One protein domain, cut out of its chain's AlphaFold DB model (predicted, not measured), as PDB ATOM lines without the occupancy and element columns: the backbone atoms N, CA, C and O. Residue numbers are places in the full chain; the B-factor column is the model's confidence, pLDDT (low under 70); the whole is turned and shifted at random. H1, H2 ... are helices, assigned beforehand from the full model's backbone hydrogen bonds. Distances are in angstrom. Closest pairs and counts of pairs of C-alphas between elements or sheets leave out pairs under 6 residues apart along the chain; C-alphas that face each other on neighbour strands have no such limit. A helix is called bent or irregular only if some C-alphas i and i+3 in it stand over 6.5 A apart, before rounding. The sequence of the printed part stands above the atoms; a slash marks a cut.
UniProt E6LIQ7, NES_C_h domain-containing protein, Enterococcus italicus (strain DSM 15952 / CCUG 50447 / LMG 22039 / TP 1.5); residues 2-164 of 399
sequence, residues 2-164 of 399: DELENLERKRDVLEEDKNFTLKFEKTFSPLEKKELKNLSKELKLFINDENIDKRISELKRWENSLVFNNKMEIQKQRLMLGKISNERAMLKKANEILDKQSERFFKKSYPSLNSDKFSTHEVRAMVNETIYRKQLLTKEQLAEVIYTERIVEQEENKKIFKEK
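What this domain is: This is residues 2 to 164 of the 399 residues of the protein "NES_C_h domain-containing protein" of Enterococcus italicus (strain DSM 15952 / CCUG 50447 / LMG 22039 / TP 1.5) (UniProt E6LIQ7). One long helix, H4, is the spine of a loose, elongated helical assembly: H3 folds back along it as a hairpin, H2 packs on its middle stretch, and H5 crosses its later part. H6 packs on H5, and residues 154 to 164, of which 154 to 163 belong to H6, stick out, while H1 touches H6 at residue 139. The printed part has 163 residues with six named helices, H1 to H6 in chain order, and no named strand; its class is all helix. The radius of gyration of the C-alphas is 19.6 A, and the spans are 67 by 40 by 23 A.

How they stand to each other: H4, residues 74 to 109, is the hub. H3, residues 49 to 68, touches it at a shallow tilt of 24 degrees, opposite ways, closest at C-alphas Leu 59 and Ile 84, 6.3 A. H2, residues 30 to 43, touches residues 87 to 97 of H4 alone, at 30 degrees, closest at C-alphas Leu 36 and Ala 94, 6.5 A. H5, residues 120 to 133, touches residues 98 to 106 of H4 alone at a steep tilt of 61 degrees, closest at C-alphas Ser 102 and Arg 124, 5.3 A. H6, residues 139 to 163, touches H5 at 56 degrees, with residues 142 to 150 alone; C-alphas Glu 122 and Ile 146 are closest, 5.6 A. H1, residues 2 to 16, touches H6 at residue 139 alone; C-alphas Leu 4 and Lys 139 are closest, 5.8 A. H3 and H6 are apart. The helix packing is part aligned, part crossed. Every O i to N i+4 pair is within hydrogen-bond range in H2, H3, H4 and H5, against 6 of 11 in H1 and 19 of 21 in H6.

Where its parts are: H4 is 51.8 A long, from C-alpha 74 at (195.940, 179.188, 222.335) to C-alpha 109 at (151.384, 185.402, 196.688). H6 is 35.5 A, ending at C-alpha 163, (173.185, 197.121, 227.719), with a kink of 42 degrees near residue 157; it is irregular, C-alphas 157 and 160 being 7.0 A apart. H1, 22.6 A, is only just irregular, with C-alphas 5 and 8 at 6.52 A. H3 is 28.3 A, H5 20.1 A and H2 19.9 A.

The domain as a whole: The C-alphas farthest apart, of Glu 16 and Glu 73, are 66.8 A apart. The printed part has no cut, and the link from H1 to H2 is long, 13 residues. Residues 68 to 76, of which 74 to 76 belong to H4, stand free. The mean pLDDT of the printed part is 82.8; it is under 70 at residues 2 to 21, 153 to 154, 156 to 158 and 162 to 164.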
ATOM      1  N   ASP A   2     151.832 204.268 195.877       50.41
ATOM      2  CA  ASP A   2     151.089 203.771 194.694       50.41
ATOM      3  C   ASP A   2     151.031 202.242 194.483       50.41
ATOM      4  O   ASP A   2     150.029 201.724 194.001       50.41
ATOM      5  N   GLU A   3     152.072 201.475 194.830       48.22
ATOM      6  CA  GLU A   3     152.081 200.013 194.595       48.22
ATOM      7  C   GLU A   3     151.285 199.216 195.632       48.22
ATOM      8  O   GLU A   3     150.678 198.200 195.304       48.22
ATOM      9  N   LEU A   4     151.255 199.703 196.873       53.69
ATOM     10  CA  LEU A   4     150.475 199.107 197.952       53.69
ATOM     11  C   LEU A   4     148.970 199.356 197.737       53.69
ATOM     12  O   LEU A   4     148.153 198.520 198.084       53.69
ATOM     13  N   GLU A   5     148.596 200.475 197.115       54.66
ATOM     14  CA  GLU A   5     147.208 200.796 196.733       54.66
ATOM     15  C   GLU A   5     146.672 199.918 195.582       54.66
ATOM     16  O   GLU A   5     145.474 199.676 195.476       54.66
ATOM     17  N   ASN A   6     147.566 199.371 194.751       58.81
ATOM     18  CA  ASN A   6     147.229 198.410 193.696       58.81
ATOM     19  C   ASN A   6     147.089 196.956 194.192       58.81
ATOM     20  O   ASN A   6     146.713 196.089 193.398       58.81
ATOM     21  N   LEU A   7     147.403 196.670 195.464       59.81
ATOM     22  CA  LEU A   7     147.300 195.324 196.040       59.81
ATOM     23  C   LEU A   7     145.859 194.888 196.261       59.81
ATOM     24  O   LEU A   7     145.526 193.770 195.898       59.81
ATOM     25  N   GLU A   8     145.014 195.742 196.836       60.19
ATOM     26  CA  GLU A   8     143.647 195.359 197.221       60.19
ATOM     27  C   GLU A   8     142.826 194.961 195.996       60.19
ATOM     28  O   GLU A   8     142.288 193.859 195.935       60.19
ATOM     29  N   ARG A   9     142.887 195.786 194.943       59.19
ATOM     30  CA  ARG A   9     142.236 195.506 193.655       59.19
ATOM     31  C   ARG A   9     142.703 194.202 193.006       59.19
ATOM     32  O   ARG A   9     141.961 193.625 192.226       59.19
ATOM     33  N   LYS A  10     143.939 193.760 193.264       59.69
ATOM     34  CA  LYS A  10     144.496 192.525 192.689       59.69
ATOM     35  C   LYS A  10     144.372 191.318 193.611       59.69
ATOM     36  O   LYS A  10     144.353 190.206 193.099       59.69
ATOM     37  N   ARG A  11     144.273 191.513 194.928       63.53
ATOM     38  CA  ARG A  11     143.930 190.458 195.887       63.53
ATOM     39  C   ARG A  11     142.548 189.917 195.561       63.53
ATOM     40  O   ARG A  11     142.417 188.714 195.396       63.53
ATOM     41  N   ASP A  12     141.580 190.807 195.367       59.44
ATOM     42  CA  ASP A  12     140.214 190.413 195.029       59.44
ATOM     43  C   ASP A  12     140.189 189.657 193.678       59.44
ATOM     44  O   ASP A  12     139.570 188.606 193.566       59.44
ATOM     45  N   VAL A  13     140.997 190.081 192.692       59.53
ATOM     46  CA  VAL A  13     141.179 189.361 191.410       59.53
ATOM     47  C   VAL A  13     141.862 187.992 191.572       59.53
ATOM     48  O   VAL A  13     141.525 187.058 190.851       59.53
ATOM     49  N   LEU A  14     142.825 187.845 192.487       59.09
ATOM     50  CA  LEU A  14     143.506 186.571 192.765       59.09
ATOM     51  C   LEU A  14     142.634 185.602 193.576       59.09
ATOM     52  O   LEU A  14     142.772 184.393 193.415       59.09
ATOM     53  N   GLU A  15     141.749 186.116 194.430       59.75
ATOM     54  CA  GLU A  15     140.737 185.326 195.143       59.75
ATOM     55  C   GLU A  15     139.588 184.894 194.213       59.75
ATOM     56  O   GLU A  15     139.033 183.808 194.391       59.75
ATOM     57  N   GLU A  16     139.267 185.692 193.186       55.12
ATOM     58  CA  GLU A  16     138.281 185.365 192.142       55.12
ATOM     59  C   GLU A  16     138.825 184.447 191.026       55.12
ATOM     60  O   GLU A  16     138.047 183.765 190.345       55.12
ATOM     61  N   ASP A  17     140.148 184.383 190.830       54.06
ATOM     62  CA  ASP A  17     140.777 183.494 189.850       54.06
ATOM     63  C   ASP A  17     140.684 182.027 190.303       54.06
ATOM     64  O   ASP A  17     141.456 181.536 191.128       54.06
ATOM     65  N   LYS A  18     139.751 181.282 189.698       52.66
ATOM     66  CA  LYS A  18     139.516 179.850 189.958       52.66
ATOM     67  C   LYS A  18     140.755 178.962 189.751       52.66
ATOM     68  O   LYS A  18     140.750 177.820 190.212       52.66
ATOM     69  N   ASN A  19     141.801 179.451 189.076       54.84
ATOM     70  CA  ASN A  19     143.058 178.727 188.866       54.84
ATOM     71  C   ASN A  19     144.138 179.042 189.920       54.84
ATOM     72  O   ASN A  19     145.156 178.339 189.982       54.84
ATOM     73  N   PHE A  20     143.948 180.057 190.768       63.12
ATOM     74  CA  PHE A  20     144.908 180.411 191.807       63.12
ATOM     75  C   PHE A  20     144.811 179.444 192.993       63.12
ATOM     76  O   PHE A  20     143.988 179.565 193.893       63.12
ATOM     77  N   THR A  21     145.703 178.452 193.015       64.50
ATOM     78  CA  THR A  21     145.866 177.537 194.153       64.50
ATOM     79  C   THR A  21     147.139 177.880 194.927       64.50
ATOM     80  O   THR A  21     148.259 177.463 194.590       64.50
ATOM     81  N   LEU A  22     146.985 178.673 195.988       74.62
ATOM     82  CA  LEU A  22     148.049 178.942 196.950       74.62
ATOM     83  C   LEU A  22     147.972 177.939 198.105       74.62
ATOM     84  O   LEU A  22     146.967 177.838 198.800       74.62
ATOM     85  N   LYS A  23     149.055 177.188 198.317       81.06
ATOM     86  CA  LYS A  23     149.229 176.387 199.531       81.06
ATOM     87  C   LYS A  23     149.967 177.249 200.542       81.06
ATOM     88  O   LYS A  23     151.110 177.613 200.277       81.06
ATOM     89  N   PHE A  24     149.334 177.556 201.670       84.06
ATOM     90  CA  PHE A  24     149.923 178.322 202.775       84.06
ATOM     91  C   PHE A  24     150.902 177.463 203.586       84.06
ATOM     92  O   PHE A  24     150.709 177.209 204.769       84.06
ATOM     93  N   GLU A  25     151.935 176.955 202.920       85.38
ATOM     94  CA  GLU A  25     152.960 176.090 203.496       85.38
ATOM     95  C   GLU A  25     154.315 176.388 202.847       85.38
ATOM     96  O   GLU A  25     154.396 176.760 201.672       85.38
ATOM     97  N   LYS A  26     155.408 176.180 203.592       84.31
ATOM     98  CA  LYS A  26     156.763 176.335 203.047       84.31
ATOM     99  C   LYS A  26     157.056 175.220 202.037       84.31
ATOM    100  O   LYS A  26     157.149 174.044 202.393       84.31
ATOM    101  N   THR A  27     157.244 175.584 200.767       86.62
ATOM    102  CA  THR A  27     157.545 174.626 199.690       86.62
ATOM    103  C   THR A  27     159.022 174.640 199.301       86.62
ATOM    104  O   THR A  27     159.518 175.594 198.694       86.62
ATOM    105  N   PHE A  28     159.700 173.531 199.589       90.50
ATOM    106  CA  PHE A  28     161.104 173.302 199.247       90.50
ATOM    107  C   PHE A  28     161.245 172.293 198.106       90.50
ATOM    108  O   PHE A  28     160.511 171.297 198.054       90.50
ATOM    109  N   SER A  29     162.228 172.510 197.234       91.69
ATOM    110  CA  SER A  29     162.637 171.525 196.232       91.69
ATOM    111  C   SER A  29     163.227 170.269 196.899       91.69
ATOM    112  O   SER A  29     163.678 170.327 198.047       91.69
ATOM    113  N   PRO A  30     163.273 169.113 196.211       92.75
ATOM    114  CA  PRO A  30     163.883 167.900 196.765       92.75
ATOM    115  C   PRO A  30     165.344 168.092 197.199       92.75
ATOM    116  O   PRO A  30     165.760 167.539 198.219       92.75
ATOM    117  N   LEU A  31     166.106 168.905 196.457       93.56
ATOM    118  CA  LEU A  31     167.488 169.246 196.791       93.56
ATOM    119  C   LEU A  31     167.558 170.096 198.062       93.56
ATOM    120  O   LEU A  31     168.274 169.728 198.987       93.56
ATOM    121  N   GLU A  32     166.752 171.156 198.159       93.44
ATOM    122  CA  GLU A  32     166.678 172.006 199.357       93.44
ATOM    123  C   GLU A  32     166.270 171.195 200.596       93.44
ATOM    124  O   GLU A  32     166.884 171.325 201.649       93.44
ATOM    125  N   LYS A  33     165.293 170.282 200.474       93.50
ATOM    126  CA  LYS A  33     164.898 169.383 201.576       93.50
ATOM    127  C   LYS A  33     166.052 168.491 202.030       93.50
ATOM    128  O   LYS A  33     166.235 168.287 203.229       93.50
ATOM    129  N   LYS A  34     166.824 167.944 201.085       94.88
ATOM    130  CA  LYS A  34     168.004 167.123 201.389       94.88
ATOM    131  C   LYS A  34     169.080 167.953 202.090       94.88
ATOM    132  O   LYS A  34     169.633 167.491 203.085       94.88
ATOM    133  N   GLU A  35     169.341 169.165 201.611       94.94
ATOM    134  CA  GLU A  35     170.311 170.074 202.225       94.94
ATOM    135  C   GLU A  35     169.892 170.503 203.633       94.94
ATOM    136  O   GLU A  35     170.680 170.343 204.561       94.94
ATOM    137  N   LEU A  36     168.645 170.940 203.835       94.06
ATOM    138  CA  LEU A  36     168.115 171.295 205.156       94.06
ATOM    139  C   LEU A  36     168.171 170.114 206.131       94.06
ATOM    140  O   LEU A  36     168.522 170.291 207.296       94.06
ATOM    141  N   LYS A  37     167.885 168.891 205.662       94.69
ATOM    142  CA  LYS A  37     168.009 167.671 206.474       94.69
ATOM    143  C   LYS A  37     169.455 167.411 206.901       94.69
ATOM    144  O   LYS A  37     169.679 166.995 208.035       94.69
ATOM    145  N   ASN A  38     170.423 167.629 206.014       94.94
ATOM    146  CA  ASN A  38     171.840 167.469 206.341       94.94
ATOM    147  C   ASN A  38     172.301 168.549 207.327       94.94
ATOM    148  O   ASN A  38     172.855 168.210 208.369       94.94
ATOM    149  N   LEU A  39     171.966 169.816 207.066       95.25
ATOM    150  CA  LEU A  39     172.267 170.942 207.954       95.25
ATOM    151  C   LEU A  39     171.657 170.740 209.346       95.25
ATOM    152  O   LEU A  39     172.332 170.942 210.347       95.25
ATOM    153  N   SER A  40     170.412 170.260 209.422       94.62
ATOM    154  CA  SER A  40     169.746 169.947 210.691       94.62
ATOM    155  C   SER A  40     170.492 168.883 211.500       94.62
ATOM    156  O   SER A  40     170.637 169.018 212.715       94.62
ATOM    157  N   LYS A  41     171.010 167.839 210.837       95.00
ATOM    158  CA  LYS A  41     171.804 166.787 211.490       95.00
ATOM    159  C   LYS A  41     173.154 167.301 211.979       95.00
ATOM    160  O   LYS A  41     173.551 166.965 213.092       95.00
ATOM    161  N   GLU A  42     173.845 168.089 211.161       93.94
ATOM    162  CA  GLU A  42     175.170 168.628 211.486       93.94
ATOM    163  C   GLU A  42     175.097 169.661 212.617       93.94
ATOM    164  O   GLU A  42     175.859 169.573 213.579       93.94
ATOM    165  N   LEU A  43     174.122 170.573 212.561       93.00
ATOM    166  CA  LEU A  43     173.877 171.582 213.596       93.00
ATOM    167  C   LEU A  43     173.164 171.018 214.835       93.00
ATOM    168  O   LEU A  43     173.106 171.695 215.859       93.00
ATOM    169  N   LYS A  44     172.609 169.798 214.751       93.81
ATOM    170  CA  LYS A  44     171.723 169.192 215.765       93.81
ATOM    171  C   LYS A  44     170.584 170.135 216.175       93.81
ATOM    172  O   LYS A  44     170.236 170.243 217.348       93.81
ATOM    173  N   LEU A  45     170.022 170.822 215.186       92.38
ATOM    174  CA  LEU A  45     169.049 171.894 215.355       92.38
ATOM    175  C   LEU A  45     167.900 171.700 214.369       92.38
ATOM    176  O   LEU A  45     168.119 171.322 213.214       92.38
ATOM    177  N   PHE A  46     166.673 171.984 214.798       91.12
ATOM    178  CA  PHE A  46     165.562 172.093 213.861       91.12
ATOM    179  C   PHE A  46     165.659 173.422 213.105       91.12
ATOM    180  O   PHE A  46     165.675 174.485 213.724       91.12
ATOM    181  N   ILE A  47     165.733 173.359 211.776       90.44
ATOM    182  CA  ILE A  47     165.969 174.532 210.933       90.44
ATOM    183  C   ILE A  47     164.673 175.333 210.767       90.44
ATOM    184  O   ILE A  47     163.811 174.990 209.958       90.44
ATOM    185  N   ASN A  48     164.553 176.407 211.541       88.19
ATOM    186  CA  ASN A  48     163.564 177.467 211.394       88.19
ATOM    187  C   ASN A  48     164.210 178.809 211.778       88.19
ATOM    188  O   ASN A  48     165.336 178.823 212.277       88.19
ATOM    189  N   ASP A  49     163.501 179.908 211.527       85.38
ATOM    190  CA  ASP A  49     164.015 181.268 211.724       85.38
ATOM    191  C   ASP A  49     164.448 181.498 213.182       85.38
ATOM    192  O   ASP A  49     165.625 181.724 213.452       85.38
ATOM    193  N   GLU A  50     163.548 181.250 214.137       85.56
ATOM    194  CA  GLU A  50     163.802 181.435 215.573       85.56
ATOM    195  C   GLU A  50     165.018 180.642 216.090       85.56
ATOM    196  O   GLU A  50     165.866 181.167 216.816       85.56
ATOM    197  N   ASN A  51     165.141 179.369 215.710       89.56
ATOM    198  CA  ASN A  51     166.248 178.523 216.143       89.56
ATOM    199  C   ASN A  51     167.572 178.954 215.514       89.56
ATOM    200  O   ASN A  51     168.605 178.893 216.187       89.56
ATOM    201  N   ILE A  52     167.559 179.361 214.240       90.88
ATOM    202  CA  ILE A  52     168.749 179.890 213.571       90.88
ATOM    203  C   ILE A  52     169.207 181.161 214.291       90.88
ATOM    204  O   ILE A  52     170.372 181.230 214.684       90.88
ATOM    205  N   ASP A  53     168.310 182.113 214.534       86.25
ATOM    206  CA  ASP A  53     168.647 183.404 215.145       86.25
ATOM    207  C   ASP A  53     169.136 183.241 216.586       86.25
ATOM    208  O   ASP A  53     170.164 183.805 216.993       86.25
ATOM    209  N   LYS A  54     168.478 182.359 217.348       88.56
ATOM    210  CA  LYS A  54     168.936 181.958 218.678       88.56
ATOM    211  C   LYS A  54     170.342 181.363 218.622       88.56
ATOM    212  O   LYS A  54     171.205 181.760 219.410       88.56
ATOM    213  N   ARG A  55     170.615 180.457 217.678       93.56
ATOM    214  CA  ARG A  55     171.935 179.831 217.546       93.56
ATOM    215  C   ARG A  55     173.003 180.831 217.107       93.56
ATOM    216  O   ARG A  55     174.103 180.813 217.657       93.56
ATOM    217  N   ILE A  56     172.696 181.739 216.181       90.19
ATOM    218  CA  ILE A  56     173.592 182.835 215.780       90.19
ATOM    219  C   ILE A  56     173.956 183.690 217.001       90.19
ATOM    220  O   ILE A  56     175.136 183.990 217.222       90.19
ATOM    221  N   SER A  57     172.971 184.021 217.836       86.06
ATOM    222  CA  SER A  57     173.169 184.778 219.074       86.06
ATOM    223  C   SER A  57     174.046 184.036 220.089       86.06
ATOM    224  O   SER A  57     174.960 184.626 220.675       86.06
ATOM    225  N   GLU A  58     173.827 182.733 220.276       90.50
ATOM    226  CA  GLU A  58     174.671 181.874 221.117       90.50
ATOM    227  C   GLU A  58     176.115 181.823 220.610       90.50
ATOM    228  O   GLU A  58     177.046 182.038 221.390       90.50
ATOM    229  N   LEU A  59     176.318 181.617 219.304       92.31
ATOM    230  CA  LEU A  59     177.644 181.609 218.684       92.31
ATOM    231  C   LEU A  59     178.347 182.958 218.846       92.31
ATOM    232  O   LEU A  59     179.533 182.996 219.167       92.31
ATOM    233  N   LYS A  60     177.627 184.078 218.692       86.19
ATOM    234  CA  LYS A  60     178.161 185.429 218.935       86.19
ATOM    235  C   LYS A  60     178.622 185.595 220.386       86.19
ATOM    236  O   LYS A  60     179.724 186.093 220.621       86.19
ATOM    237  N   ARG A  61     177.824 185.150 221.364       85.62
ATOM    238  CA  ARG A  61     178.192 185.184 222.794       85.62
ATOM    239  C   ARG A  61     179.394 184.291 223.093       85.62
ATOM    240  O   ARG A  61     180.324 184.739 223.765       85.62
ATOM    241  N   TRP A  62     179.403 183.069 222.565       90.44
ATOM    242  CA  TRP A  62     180.497 182.121 222.757       90.44
ATOM    243  C   TRP A  62     181.804 182.658 222.175       90.44
ATOM    244  O   TRP A  62     182.819 182.713 222.867       90.44
ATOM    245  N   GLU A  63     181.767 183.165 220.947       88.00
ATOM    246  CA  GLU A  63     182.924 183.771 220.297       88.00
ATOM    247  C   GLU A  63     183.418 185.011 221.056       88.00
ATOM    248  O   GLU A  63     184.620 185.223 221.182       88.00
ATOM    249  N   ASN A  64     182.519 185.845 221.587       84.88
ATOM    250  CA  ASN A  64     182.908 186.984 222.421       84.88
ATOM    251  C   ASN A  64     183.605 186.529 223.707       84.88
ATOM    252  O   ASN A  64     184.632 187.098 224.077       84.88
ATOM    253  N   SER A  65     183.098 185.480 224.354       85.75
ATOM    254  CA  SER A  65     183.759 184.883 225.514       85.75
ATOM    255  C   SER A  65     185.156 184.371 225.158       85.75
ATOM    256  O   SER A  65     186.106 184.629 225.894       85.75
ATOM    257  N   LEU A  66     185.301 183.705 224.007       86.88
ATOM    258  CA  LEU A  66     186.586 183.196 223.528       86.88
ATOM    259  C   LEU A  66     187.577 184.311 223.190       86.88
ATOM    260  O   LEU A  66     188.760 184.165 223.462       86.88
ATOM    261  N   VAL A  67     187.129 185.415 222.598       82.50
ATOM    262  CA  VAL A  67     188.021 186.496 222.145       82.50
ATOM    263  C   VAL A  67     188.421 187.441 223.282       82.50
ATOM    264  O   VAL A  67     189.563 187.901 223.336       82.50
ATOM    265  N   PHE A  68     187.495 187.766 224.187       79.06
ATOM    266  CA  PHE A  68     187.710 188.825 225.178       79.06
ATOM    267  C   PHE A  68     188.024 188.313 226.582       79.06
ATOM    268  O   PHE A  68     188.800 188.961 227.280       79.06
ATOM    269  N   ASN A  69     187.471 187.165 226.982       75.44
ATOM    270  CA  ASN A  69     187.466 186.726 228.385       75.44
ATOM    271  C   ASN A  69     188.238 185.419 228.624       75.44
ATOM    272  O   ASN A  69     188.300 184.923 229.748       75.44
ATOM    273  N   ASN A  70     188.793 184.826 227.571       72.81
ATOM    274  CA  ASN A  70     189.326 183.478 227.621       72.81
ATOM    275  C   ASN A  70     190.730 183.411 228.232       72.81
ATOM    276  O   ASN A  70     191.621 184.161 227.843       72.81
ATOM    277  N   LYS A  71     190.924 182.451 229.142       72.56
ATOM    278  CA  LYS A  71     192.222 182.102 229.749       72.56
ATOM    279  C   LYS A  71     192.761 180.744 229.275       72.56
ATOM    280  O   LYS A  71     193.743 180.249 229.814       72.56
ATOM    281  N   MET A  72     192.087 180.110 228.317       81.31
ATOM    282  CA  MET A  72     192.471 178.808 227.772       81.31
ATOM    283  C   MET A  72     193.706 178.904 226.868       81.31
ATOM    284  O   MET A  72     194.001 179.942 226.283       81.31
ATOM    285  N   GLU A  73     194.382 177.768 226.720       85.06
ATOM    286  CA  GLU A  73     195.465 177.540 225.767       85.06
ATOM    287  C   GLU A  73     195.116 177.950 224.322       85.06
ATOM    288  O   GLU A  73     194.011 177.707 223.823       85.06
ATOM    289  N   ILE A  74     196.107 178.526 223.634       83.06
ATOM    290  CA  ILE A  74     195.940 179.188 222.335       83.06
ATOM    291  C   ILE A  74     195.455 178.248 221.223       83.06
ATOM    292  O   ILE A  74     194.545 178.593 220.469       83.06
ATOM    293  N   GLN A  75     195.981 177.022 221.170       80.50
ATOM    294  CA  GLN A  75     195.603 176.040 220.152       80.50
ATOM    295  C   GLN A  75     194.145 175.601 220.308       80.50
ATOM    296  O   GLN A  75     193.396 175.518 219.332       80.50
ATOM    297  N   LYS A  76     193.702 175.394 221.554       85.75
ATOM    298  CA  LYS A  76     192.304 175.060 221.857       85.75
ATOM    299  C   LYS A  76     191.373 176.222 221.518       85.75
ATOM    300  O   LYS A  76     190.306 175.992 220.952       85.75
ATOM    301  N   GLN A  77     191.782 177.460 221.805       87.19
ATOM    302  CA  GLN A  77     191.026 178.658 221.431       87.19
ATOM    303  C   GLN A  77     190.828 178.750 219.915       87.19
ATOM    304  O   GLN A  77     189.696 178.913 219.463       87.19
ATOM    305  N   ARG A  78     191.900 178.579 219.134       84.06
ATOM    306  CA  ARG A  78     191.853 178.603 217.667       84.06
ATOM    307  C   ARG A  78     190.926 177.526 217.106       84.06
ATOM    308  O   ARG A  78     190.080 177.817 216.264       84.06
ATOM    309  N   LEU A  79     191.019 176.303 217.626       88.50
ATOM    310  CA  LEU A  79     190.154 175.199 217.208       88.50
ATOM    311  C   LEU A  79     188.671 175.475 217.507       88.50
ATOM    312  O   LEU A  79     187.811 175.167 216.683       88.50
ATOM    313  N   MET A  80     188.352 176.086 218.653       89.06
ATOM    314  CA  MET A  80     186.973 176.487 218.963       89.06
ATOM    315  C   MET A  80     186.476 177.626 218.063       89.06
ATOM    316  O   MET A  80     185.342 177.564 217.596       89.06
ATOM    317  N   LEU A  81     187.313 178.623 217.757       87.69
ATOM    318  CA  LEU A  81     186.964 179.686 216.804       87.69
ATOM    319  C   LEU A  81     186.701 179.122 215.398       87.69
ATOM    320  O   LEU A  81     185.724 179.507 214.758       87.69
ATOM    321  N   GLY A  82     187.496 178.143 214.959       87.50
ATOM    322  CA  GLY A  82     187.260 177.420 213.706       87.50
ATOM    323  C   GLY A  82     185.912 176.690 213.685       87.50
ATOM    324  O   GLY A  82     185.179 176.777 212.702       87.50
ATOM    325  N   LYS A  83     185.526 176.037 214.792       92.38
ATOM    326  CA  LYS A  83     184.196 175.410 214.922       92.38
ATOM    327  C   LYS A  83     183.063 176.430 214.810       92.38
ATOM    328  O   LYS A  83     182.117 176.187 214.071       92.38
ATOM    329  N   ILE A  84     183.186 177.575 215.483       91.38
ATOM    330  CA  ILE A  84     182.198 178.663 215.396       91.38
ATOM    331  C   ILE A  84     182.064 179.166 213.956       91.38
ATOM    332  O   ILE A  84     180.946 179.357 213.480       91.38
ATOM    333  N   SER A  85     183.185 179.356 213.253       90.25
ATOM    334  CA  SER A  85     183.183 179.779 211.846       90.25
ATOM    335  C   SER A  85     182.448 178.776 210.951       90.25
ATOM    336  O   SER A  85     181.569 179.156 210.175       90.25
ATOM    337  N   ASN A  86     182.735 177.483 211.117       93.19
ATOM    338  CA  ASN A  86     182.074 176.423 210.358       93.19
ATOM    339  C   ASN A  86     180.566 176.365 210.650       93.19
ATOM    340  O   ASN A  86     179.763 176.291 209.721       93.19
ATOM    341  N   GLU A  87     180.162 176.457 211.922       95.00
ATOM    342  CA  GLU A  87     178.743 176.507 212.294       95.00
ATOM    343  C   GLU A  87     178.030 177.730 211.703       95.00
ATOM    344  O   GLU A  87     176.921 177.601 211.185       95.00
ATOM    345  N   ARG A  88     178.676 178.902 211.681       93.38
ATOM    346  CA  ARG A  88     178.129 180.095 211.016       93.38
ATOM    347  C   ARG A  88     177.929 179.897 209.521       93.38
ATOM    348  O   ARG A  88     176.901 180.320 209.001       93.38
ATOM    349  N   ALA A  89     178.875 179.260 208.833       93.81
ATOM    350  CA  ALA A  89     178.740 178.977 207.406       93.81
ATOM    351  C   ALA A  89     177.539 178.055 207.125       93.81
ATOM    352  O   ALA A  89     176.775 178.299 206.191       93.81
ATOM    353  N   MET A  90     177.324 177.045 207.975       94.88
ATOM    354  CA  MET A  90     176.156 176.162 207.890       94.88
ATOM    355  C   MET A  90     174.840 176.910 208.136       94.88
ATOM    356  O   MET A  90     173.894 176.750 207.364       94.88
ATOM    357  N   LEU A  91     174.780 177.765 209.164       95.38
ATOM    358  CA  LEU A  91     173.603 178.597 209.454       95.38
ATOM    359  C   LEU A  91     173.313 179.587 208.321       95.38
ATOM    360  O   LEU A  91     172.160 179.752 207.931       95.38
ATOM    361  N   LYS A  92     174.353 180.189 207.730       94.44
ATOM    362  CA  LYS A  92     174.214 181.062 206.559       94.44
ATOM    363  C   LYS A  92     173.609 180.307 205.377       94.44
ATOM    364  O   LYS A  92     172.652 180.787 204.784       94.44
ATOM    365  N   LYS A  93     174.103 179.100 205.082       94.94
ATOM    366  CA  LYS A  93     173.540 178.262 204.016       94.94
ATOM    367  C   LYS A  93     172.080 177.885 204.294       94.94
ATOM    368  O   LYS A  93     171.263 177.889 203.376       94.94
ATOM    369  N   ALA A  94     171.733 177.587 205.548       94.88
ATOM    370  CA  ALA A  94     170.346 177.339 205.942       94.88
ATOM    371  C   ALA A  94     169.459 178.566 205.668       94.88
ATOM    372  O   ALA A  94     168.393 178.425 205.069       94.88
ATOM    373  N   ASN A  95     169.934 179.761 206.030       93.94
ATOM    374  CA  ASN A  95     169.248 181.013 205.727       93.94
ATOM    375  C   ASN A  95     169.090 181.234 204.223       93.94
ATOM    376  O   ASN A  95     167.978 181.486 203.784       93.94
ATOM    377  N   GLU A  96     170.121 181.034 203.408       94.31
ATOM    378  CA  GLU A  96     170.009 181.205 201.951       94.31
ATOM    379  C   GLU A  96     168.915 180.316 201.327       94.31
ATOM    380  O   GLU A  96     168.239 180.722 200.378       94.31
ATOM    381  N   ILE A  97     168.711 179.102 201.852       95.00
ATOM    382  CA  ILE A  97     167.631 178.209 201.401       95.00
ATOM    383  C   ILE A  97     166.257 178.771 201.795       95.00
ATOM    384  O   ILE A  97     165.326 178.763 200.984       95.00
ATOM    385  N   LEU A  98     166.121 179.255 203.030       93.62
ATOM    386  CA  LEU A  98     164.884 179.852 203.533       93.62
ATOM    387  C   LEU A  98     164.544 181.171 202.808       93.62
ATOM    388  O   LEU A  98     163.374 181.409 202.508       93.62
ATOM    389  N   ASP A  99     165.546 181.976 202.442       93.44
ATOM    390  CA  ASP A  99     165.377 183.209 201.659       93.44
ATOM    391  C   ASP A  99     164.828 182.902 200.273       93.44
ATOM    392  O   ASP A  99     163.788 183.430 199.884       93.44
ATOM    393  N   LYS A 100     165.465 181.973 199.552       93.94
ATOM    394  CA  LYS A 100     165.007 181.555 198.218       93.94
ATOM    395  C   LYS A 100     163.593 180.996 198.252       93.94
ATOM    396  O   LYS A 100     162.800 181.244 197.343       93.94
ATOM    397  N   GLN A 101     163.259 180.219 199.281       94.44
ATOM    398  CA  GLN A 101     161.903 179.707 199.445       94.44
ATOM    399  C   GLN A 101     160.898 180.839 199.682       94.44
ATOM    400  O   GLN A 101     159.819 180.819 199.080       94.44
ATOM    401  N   SER A 102     161.251 181.809 200.522       93.19
ATOM    402  CA  SER A 102     160.401 182.957 200.845       93.19
ATOM    403  C   SER A 102     160.193 183.846 199.627       93.19
ATOM    404  O   SER A 102     159.060 184.164 199.293       93.19
ATOM    405  N   GLU A 103     161.248 184.141 198.874       93.31
ATOM    406  CA  GLU A 103     161.169 184.926 197.644       93.31
ATOM    407  C   GLU A 103     160.232 184.284 196.607       93.31
ATOM    408  O   GLU A 103     159.377 184.959 196.029       93.31
ATOM    409  N   ARG A 104     160.321 182.959 196.405       92.75
ATOM    410  CA  ARG A 104     159.399 182.236 195.508       92.75
ATOM    411  C   ARG A 104     157.952 182.316 195.986       92.75
ATOM    412  O   ARG A 104     157.053 182.515 195.170       92.75
ATOM    413  N   PHE A 105     157.720 182.146 197.289       92.25
ATOM    414  CA  PHE A 105     156.378 182.244 197.865       92.25
ATOM    415  C   PHE A 105     155.822 183.665 197.731       92.25
ATOM    416  O   PHE A 105     154.666 183.834 197.348       92.25
ATOM    417  N   PHE A 106     156.650 184.677 197.990       90.69
ATOM    418  CA  PHE A 106     156.291 186.085 197.889       90.69
ATOM    419  C   PHE A 106     155.892 186.457 196.462       90.69
ATOM    420  O   PHE A 106     154.800 186.971 196.261       90.69
ATOM    421  N   LYS A 107     156.702 186.102 195.455       90.62
ATOM    422  CA  LYS A 107     156.380 186.363 194.038       90.62
ATOM    423  C   LYS A 107     155.083 185.688 193.590       90.62
ATOM    424  O   LYS A 107     154.376 186.228 192.747       90.62
ATOM    425  N   LYS A 108     154.763 184.518 194.154       88.62
ATOM    426  CA  LYS A 108     153.500 183.821 193.881       88.62
ATOM    427  C   LYS A 108     152.304 184.475 194.585       88.62
ATOM    428  O   LYS A 108     151.235 184.544 193.995       88.62
ATOM    429  N   SER A 109     152.476 184.908 195.832       85.19
ATOM    430  CA  SER A 109     151.384 185.402 196.688       85.19
ATOM    431  C   SER A 109     151.085 186.885 196.476       85.19
ATOM    432  O   SER A 109     149.939 187.301 196.576       85.19
ATOM    433  N   TYR A 110     152.110 187.669 196.141       86.56
ATOM    434  CA  TYR A 110     152.047 189.116 195.951       86.56
ATOM    435  C   TYR A 110     152.722 189.534 194.628       86.56
ATOM    436  O   TYR A 110     153.661 190.329 194.637       86.56
ATOM    437  N   PRO A 111     152.262 189.036 193.463       82.69
ATOM    438  CA  PRO A 111     152.909 189.279 192.166       82.69
ATOM    439  C   PRO A 111     152.920 190.755 191.739       82.69
ATOM    440  O   PRO A 111     153.679 191.141 190.853       82.69
ATOM    441  N   SER A 112     152.072 191.593 192.338       80.88
ATOM    442  CA  SER A 112     152.048 193.039 192.104       80.88
ATOM    443  C   SER A 112     153.116 193.809 192.876       80.88
ATOM    444  O   SER A 112     153.341 194.977 192.563       80.88
ATOM    445  N   LEU A 113     153.748 193.194 193.878       81.69
ATOM    446  CA  LEU A 113     154.820 193.810 194.647       81.69
ATOM    447  C   LEU A 113     156.174 193.420 194.068       81.69
ATOM    448  O   LEU A 113     156.449 192.251 193.805       81.69
ATOM    449  N   ASN A 114     157.048 194.410 193.924       82.12
ATOM    450  CA  ASN A 114     158.433 194.147 193.572       82.12
ATOM    451  C   ASN A 114     159.217 193.722 194.826       82.12
ATOM    452  O   ASN A 114     159.413 194.538 195.727       82.12
ATOM    453  N   SER A 115     159.686 192.468 194.861       80.81
ATOM    454  CA  SER A 115     160.515 191.928 195.949       80.81
ATOM    455  C   SER A 115     161.790 192.735 196.188       80.81
ATOM    456  O   SER A 115     162.228 192.842 197.325       80.81
ATOM    457  N   ASP A 116     162.349 193.355 195.146       84.75
ATOM    458  CA  ASP A 116     163.639 194.057 195.209       84.75
ATOM    459  C   ASP A 116     163.572 195.369 196.009       84.75
ATOM    460  O   ASP A 116     164.595 195.991 196.288       84.75
ATOM    461  N   LYS A 117     162.363 195.821 196.367       84.81
ATOM    462  CA  LYS A 117     162.148 197.002 197.215       84.81
ATOM    463  C   LYS A 117     162.165 196.691 198.710       84.81
ATOM    464  O   LYS A 117     162.106 197.629 199.504       84.81
ATOM    465  N   PHE A 118     162.220 195.414 199.076       84.94
ATOM    466  CA  PHE A 118     162.194 194.939 200.454       84.94
ATOM    467  C   PHE A 118     163.499 194.212 200.788       84.94
ATOM    468  O   PHE A 118     164.149 193.638 199.910       84.94
ATOM    469  N   SER A 119     163.893 194.224 202.058       86.88
ATOM    470  CA  SER A 119     165.004 193.399 202.535       86.88
ATOM    471  C   SER A 119     164.616 191.914 202.536       86.88
ATOM    472  O   SER A 119     163.438 191.552 202.558       86.88
ATOM    473  N   THR A 120     165.606 191.016 202.536       88.81
ATOM    474  CA  THR A 120     165.356 189.565 202.621       88.81
ATOM    475  C   THR A 120     164.607 189.186 203.901       88.81
ATOM    476  O   THR A 120     163.709 188.343 203.857       88.81
ATOM    477  N   HIS A 121     164.921 189.854 205.014       85.75
ATOM    478  CA  HIS A 121     164.241 189.689 206.299       85.75
ATOM    479  C   HIS A 121     162.777 190.139 206.230       85.75
ATOM    480  O   HIS A 121     161.891 189.377 206.611       85.75
ATOM    481  N   GLU A 122     162.497 191.304 205.633       88.06
ATOM    482  CA  GLU A 122     161.127 191.797 205.433       88.06
ATOM    483  C   GLU A 122     160.296 190.829 204.580       88.06
ATOM    484  O   GLU A 122     159.168 190.484 204.937       88.06
ATOM    485  N   VAL A 123     160.857 190.346 203.463       91.19
ATOM    486  CA  VAL A 123     160.189 189.359 202.597       91.19
ATOM    487  C   VAL A 123     159.880 188.085 203.373       91.19
ATOM    488  O   VAL A 123     158.766 187.562 203.290       91.19
ATOM    489  N   ARG A 124     160.843 187.587 204.151       90.38
ATOM    490  CA  ARG A 124     160.664 186.376 204.949       90.38
ATOM    491  C   ARG A 124     159.601 186.554 206.039       90.38
ATOM    492  O   ARG A 124     158.758 185.671 206.186       90.38
ATOM    493  N   ALA A 125     159.593 187.684 206.744       89.81
ATOM    494  CA  ALA A 125     158.596 188.003 207.763       89.81
ATOM    495  C   ALA A 125     157.179 188.049 207.170       89.81
ATOM    496  O   ALA A 125     156.278 187.370 207.666       89.81
ATOM    497  N   MET A 126     156.996 188.745 206.040       91.12
ATOM    498  CA  MET A 126     155.710 188.797 205.332       91.12
ATOM    499  C   MET A 126     155.218 187.401 204.927       91.12
ATOM    500  O   MET A 126     154.044 187.072 205.108       91.12
ATOM    501  N   VAL A 127     156.106 186.555 204.398       90.81
ATOM    502  CA  VAL A 127     155.775 185.178 203.995       90.81
ATOM    503  C   VAL A 127     155.406 184.313 205.196       90.81
ATOM    504  O   VAL A 127     154.400 183.604 205.148       90.81
ATOM    505  N   ASN A 128     156.195 184.370 206.268       89.94
ATOM    506  CA  ASN A 128     155.933 183.624 207.494       89.94
ATOM    507  C   ASN A 128     154.572 183.998 208.088       89.94
ATOM    508  O   ASN A 128     153.799 183.101 208.419       89.94
ATOM    509  N   GLU A 129     154.244 185.290 208.136       89.38
ATOM    510  CA  GLU A 129     152.961 185.770 208.649       89.38
ATOM    511  C   GLU A 129     151.787 185.347 207.749       89.38
ATOM    512  O   GLU A 129     150.754 184.884 208.233       89.38
ATOM    513  N   THR A 130     151.964 185.410 206.425       88.19
ATOM    514  CA  THR A 130     150.973 184.936 205.440       88.19
ATOM    515  C   THR A 130     150.681 183.439 205.620       88.19
ATOM    516  O   THR A 130     149.527 183.005 205.607       88.19
ATOM    517  N   ILE A 131     151.727 182.628 205.818       88.19
ATOM    518  CA  ILE A 131     151.616 181.185 206.070       88.19
ATOM    519  C   ILE A 131     150.952 180.917 207.425       88.19
ATOM    520  O   ILE A 131     150.071 180.063 207.515       88.19
ATOM    521  N   TYR A 132     151.347 181.655 208.466       88.44
ATOM    522  CA  TYR A 132     150.811 181.513 209.817       88.44
ATOM    523  C   TYR A 132     149.307 181.805 209.869       88.44
ATOM    524  O   TYR A 132     148.541 180.990 210.387       88.44
ATOM    525  N   ARG A 133     148.865 182.918 209.261       87.25
ATOM    526  CA  ARG A 133     147.442 183.293 209.189       87.25
ATOM    527  C   ARG A 133     146.642 182.469 208.178       87.25
ATOM    528  O   ARG A 133     145.417 182.531 208.199       87.25
ATOM    529  N   LYS A 134     147.313 181.710 207.304       88.25
ATOM    530  CA  LYS A 134     146.711 180.931 206.205       88.25
ATOM    531  C   LYS A 134     145.811 181.767 205.283       88.25
ATOM    532  O   LYS A 134     144.803 181.272 204.787       88.25
ATOM    533  N   GLN A 135     146.173 183.029 205.074       87.19
ATOM    534  CA  GLN A 135     145.449 183.973 204.220       87.19
ATOM    535  C   GLN A 135     146.410 185.015 203.647       87.19
ATOM    536  O   GLN A 135     147.453 185.284 204.247       87.19
ATOM    537  N   LEU A 136     146.053 185.619 202.510       87.88
ATOM    538  CA  LEU A 136     146.787 186.762 201.968       87.88
ATOM    539  C   LEU A 136     146.612 187.980 202.881       87.88
ATOM    540  O   LEU A 136     145.512 188.278 203.342       87.88
ATOM    541  N   LEU A 137     147.711 188.678 203.147       85.19
ATOM    542  CA  LEU A 137     147.713 189.863 203.992       85.19
ATOM    543  C   LEU A 137     147.252 191.089 203.200       85.19
ATOM    544  O   LEU A 137     147.580 191.261 202.024       85.19
ATOM    545  N   THR A 138     146.509 191.956 203.879       82.12
ATOM    546  CA  THR A 138     146.136 193.285 203.374       82.12
ATOM    547  C   THR A 138     147.340 194.224 203.330       82.12
ATOM    548  O   THR A 138     148.388 193.961 203.928       82.12
ATOM    549  N   LYS A 139     147.175 195.356 202.644       80.19
ATOM    550  CA  LYS A 139     148.162 196.438 202.584       80.19
ATOM    551  C   LYS A 139     148.614 196.873 203.980       80.19
ATOM    552  O   LYS A 139     149.814 196.985 204.231       80.19
ATOM    553  N   GLU A 140     147.660 197.104 204.873       78.25
ATOM    554  CA  GLU A 140     147.890 197.585 206.233       78.25
ATOM    555  C   GLU A 140     148.636 196.531 207.052       78.25
ATOM    556  O   GLU A 140     149.605 196.856 207.732       78.25
ATOM    557  N   GLN A 141     148.252 195.258 206.918       84.06
ATOM    558  CA  GLN A 141     148.914 194.147 207.607       84.06
ATOM    559  C   GLN A 141     150.349 193.931 207.115       84.06
ATOM    560  O   GLN A 141     151.244 193.706 207.924       84.06
ATOM    561  N   LEU A 142     150.606 194.026 205.805       85.81
ATOM    562  CA  LEU A 142     151.971 193.960 205.270       85.81
ATOM    563  C   LEU A 142     152.818 195.132 205.776       85.81
ATOM    564  O   LEU A 142     153.966 194.935 206.168       85.81
ATOM    565  N   ALA A 143     152.250 196.341 205.804       81.00
ATOM    566  CA  ALA A 143     152.933 197.517 206.333       81.00
ATOM    567  C   ALA A 143     153.267 197.373 207.828       81.00
ATOM    568  O   ALA A 143     154.369 197.736 208.237       81.00
ATOM    569  N   GLU A 144     152.358 196.808 208.626       82.69
ATOM    570  CA  GLU A 144     152.573 196.517 210.047       82.69
ATOM    571  C   GLU A 144     153.692 195.487 210.261       82.69
ATOM    572  O   GLU A 144     154.576 195.704 211.091       82.69
ATOM    573  N   VAL A 145     153.707 194.399 209.483       85.50
ATOM    574  CA  VAL A 145     154.769 193.380 209.543       85.50
ATOM    575  C   VAL A 145     156.125 193.983 209.187       85.50
ATOM    576  O   VAL A 145     157.084 193.804 209.933       85.50
ATOM    577  N   ILE A 146     156.207 194.753 208.097       84.25
ATOM    578  CA  ILE A 146     157.443 195.438 207.689       84.25
ATOM    579  C   ILE A 146     157.909 196.404 208.780       84.25
ATOM    580  O   ILE A 146     159.093 196.452 209.106       84.25
ATOM    581  N   TYR A 147     156.990 197.191 209.342       80.56
ATOM    582  CA  TYR A 147     157.318 198.120 210.417       80.56
ATOM    583  C   TYR A 147     157.866 197.379 211.641       80.56
ATOM    584  O   TYR A 147     158.898 197.770 212.180       80.56
ATOM    585  N   THR A 148     157.216 196.287 212.038       82.06
ATOM    586  CA  THR A 148     157.624 195.468 213.183       82.06
ATOM    587  C   THR A 148     159.008 194.870 212.960       82.06
ATOM    588  O   THR A 148     159.872 195.025 213.818       82.06
ATOM    589  N   GLU A 149     159.256 194.279 211.791       81.75
ATOM    590  CA  GLU A 149     160.551 193.683 211.445       81.75
ATOM    591  C   GLU A 149     161.675 194.726 211.466       81.75
ATOM    592  O   GLU A 149     162.723 194.508 212.071       81.75
ATOM    593  N   ARG A 150     161.430 195.918 210.905       78.88
ATOM    594  CA  ARG A 150     162.388 197.035 210.961       78.88
ATOM    595  C   ARG A 150     162.702 197.462 212.386       78.88
ATOM    596  O   ARG A 150     163.855 197.748 212.695       78.88
ATOM    597  N   ILE A 151     161.689 197.550 213.248       75.12
ATOM    598  CA  ILE A 151     161.886 197.916 214.653       75.12
ATOM    599  C   ILE A 151     162.678 196.831 215.379       75.12
ATOM    600  O   ILE A 151     163.600 197.167 216.118       75.12
ATOM    601  N   VAL A 152     162.370 195.553 215.150       75.44
ATOM    602  CA  VAL A 152     163.094 194.422 215.746       75.44
ATOM    603  C   VAL A 152     164.561 194.431 215.316       75.44
ATOM    604  O   VAL A 152     165.435 194.450 216.180       75.44
ATOM    605  N   GLU A 153     164.846 194.524 214.015       69.31
ATOM    606  CA  GLU A 153     166.215 194.568 213.484       69.31
ATOM    607  C   GLU A 153     167.006 195.754 214.064       69.31
ATOM    608  O   GLU A 153     168.158 195.621 214.495       69.31
ATOM    609  N   GLN A 154     166.373 196.927 214.141       67.00
ATOM    610  CA  GLN A 154     166.978 198.100 214.766       67.00
ATOM    611  C   GLN A 154     167.241 197.877 216.258       67.00
ATOM    612  O   GLN A 154     168.332 198.175 216.738       67.00
ATOM    613  N   GLU A 155     166.277 197.360 217.012       71.38
ATOM    614  CA  GLU A 155     166.405 197.144 218.456       71.38
ATOM    615  C   GLU A 155     167.465 196.088 218.802       71.38
ATOM    616  O   GLU A 155     168.246 196.279 219.741       71.38
ATOM    617  N   GLU A 156     167.579 195.019 218.014       68.62
ATOM    618  CA  GLU A 156     168.614 194.000 218.199       68.62
ATOM    619  C   GLU A 156     170.026 194.544 217.970       68.62
ATOM    620  O   GLU A 156     170.929 194.292 218.779       68.62
ATOM    621  N   ASN A 157     170.215 195.347 216.921       64.75
ATOM    622  CA  ASN A 157     171.495 195.999 216.641       64.75
ATOM    623  C   ASN A 157     171.884 197.002 217.741       64.75
ATOM    624  O   ASN A 157     173.063 197.140 218.080       64.75
ATOM    625  N   LYS A 158     170.892 197.638 218.373       69.94
ATOM    626  CA  LYS A 158     171.078 198.600 219.472       69.94
ATOM    627  C   LYS A 158     171.378 197.956 220.819       69.94
ATOM    628  O   LYS A 158     171.953 198.605 221.696       69.94
ATOM    629  N   LYS A 159     170.996 196.693 221.013       73.19
ATOM    630  CA  LYS A 159     171.023 196.027 222.319       73.19
ATOM    631  C   LYS A 159     172.389 196.081 223.000       73.19
ATOM    632  O   LYS A 159     172.462 196.359 224.191       73.19
ATOM    633  N   ILE A 160     173.479 195.903 222.247       71.25
ATOM    634  CA  ILE A 160     174.841 195.957 222.803       71.25
ATOM    635  C   ILE A 160     175.190 197.336 223.383       71.25
ATOM    636  O   ILE A 160     175.841 197.399 224.423       71.25
ATOM    637  N   PHE A 161     174.720 198.416 222.758       75.62
ATOM    638  CA  PHE A 161     174.998 199.789 223.181       75.62
ATOM    639  C   PHE A 161     174.075 200.236 224.317       75.62
ATOM    640  O   PHE A 161     174.517 200.941 225.220       75.62
ATOM    641  N   LYS A 162     172.823 199.751 224.334       69.88
ATOM    642  CA  LYS A 162     171.890 199.958 225.454       69.88
ATOM    643  C   LYS A 162     172.325 199.214 226.720       69.88
ATOM    644  O   LYS A 162     172.283 199.774 227.808       69.88
ATOM    645  N   GLU A 163     172.758 197.959 226.587       66.06
ATOM    646  CA  GLU A 163     173.185 197.121 227.719       66.06
ATOM    647  C   GLU A 163     174.588 197.475 228.236       66.06
ATOM    648  O   GLU A 163     174.922 197.161 229.380       66.06
ATOM    649  N   LYS A 164     175.431 198.112 227.409       64.06
ATOM    650  CA  LYS A 164     176.796 198.521 227.773       64.06
ATOM    651  C   LYS A 164     177.033 200.005 227.469       64.06
ATOM    652  O   LYS A 164     177.826 200.317 226.577       64.06
TER     653      LYS A 164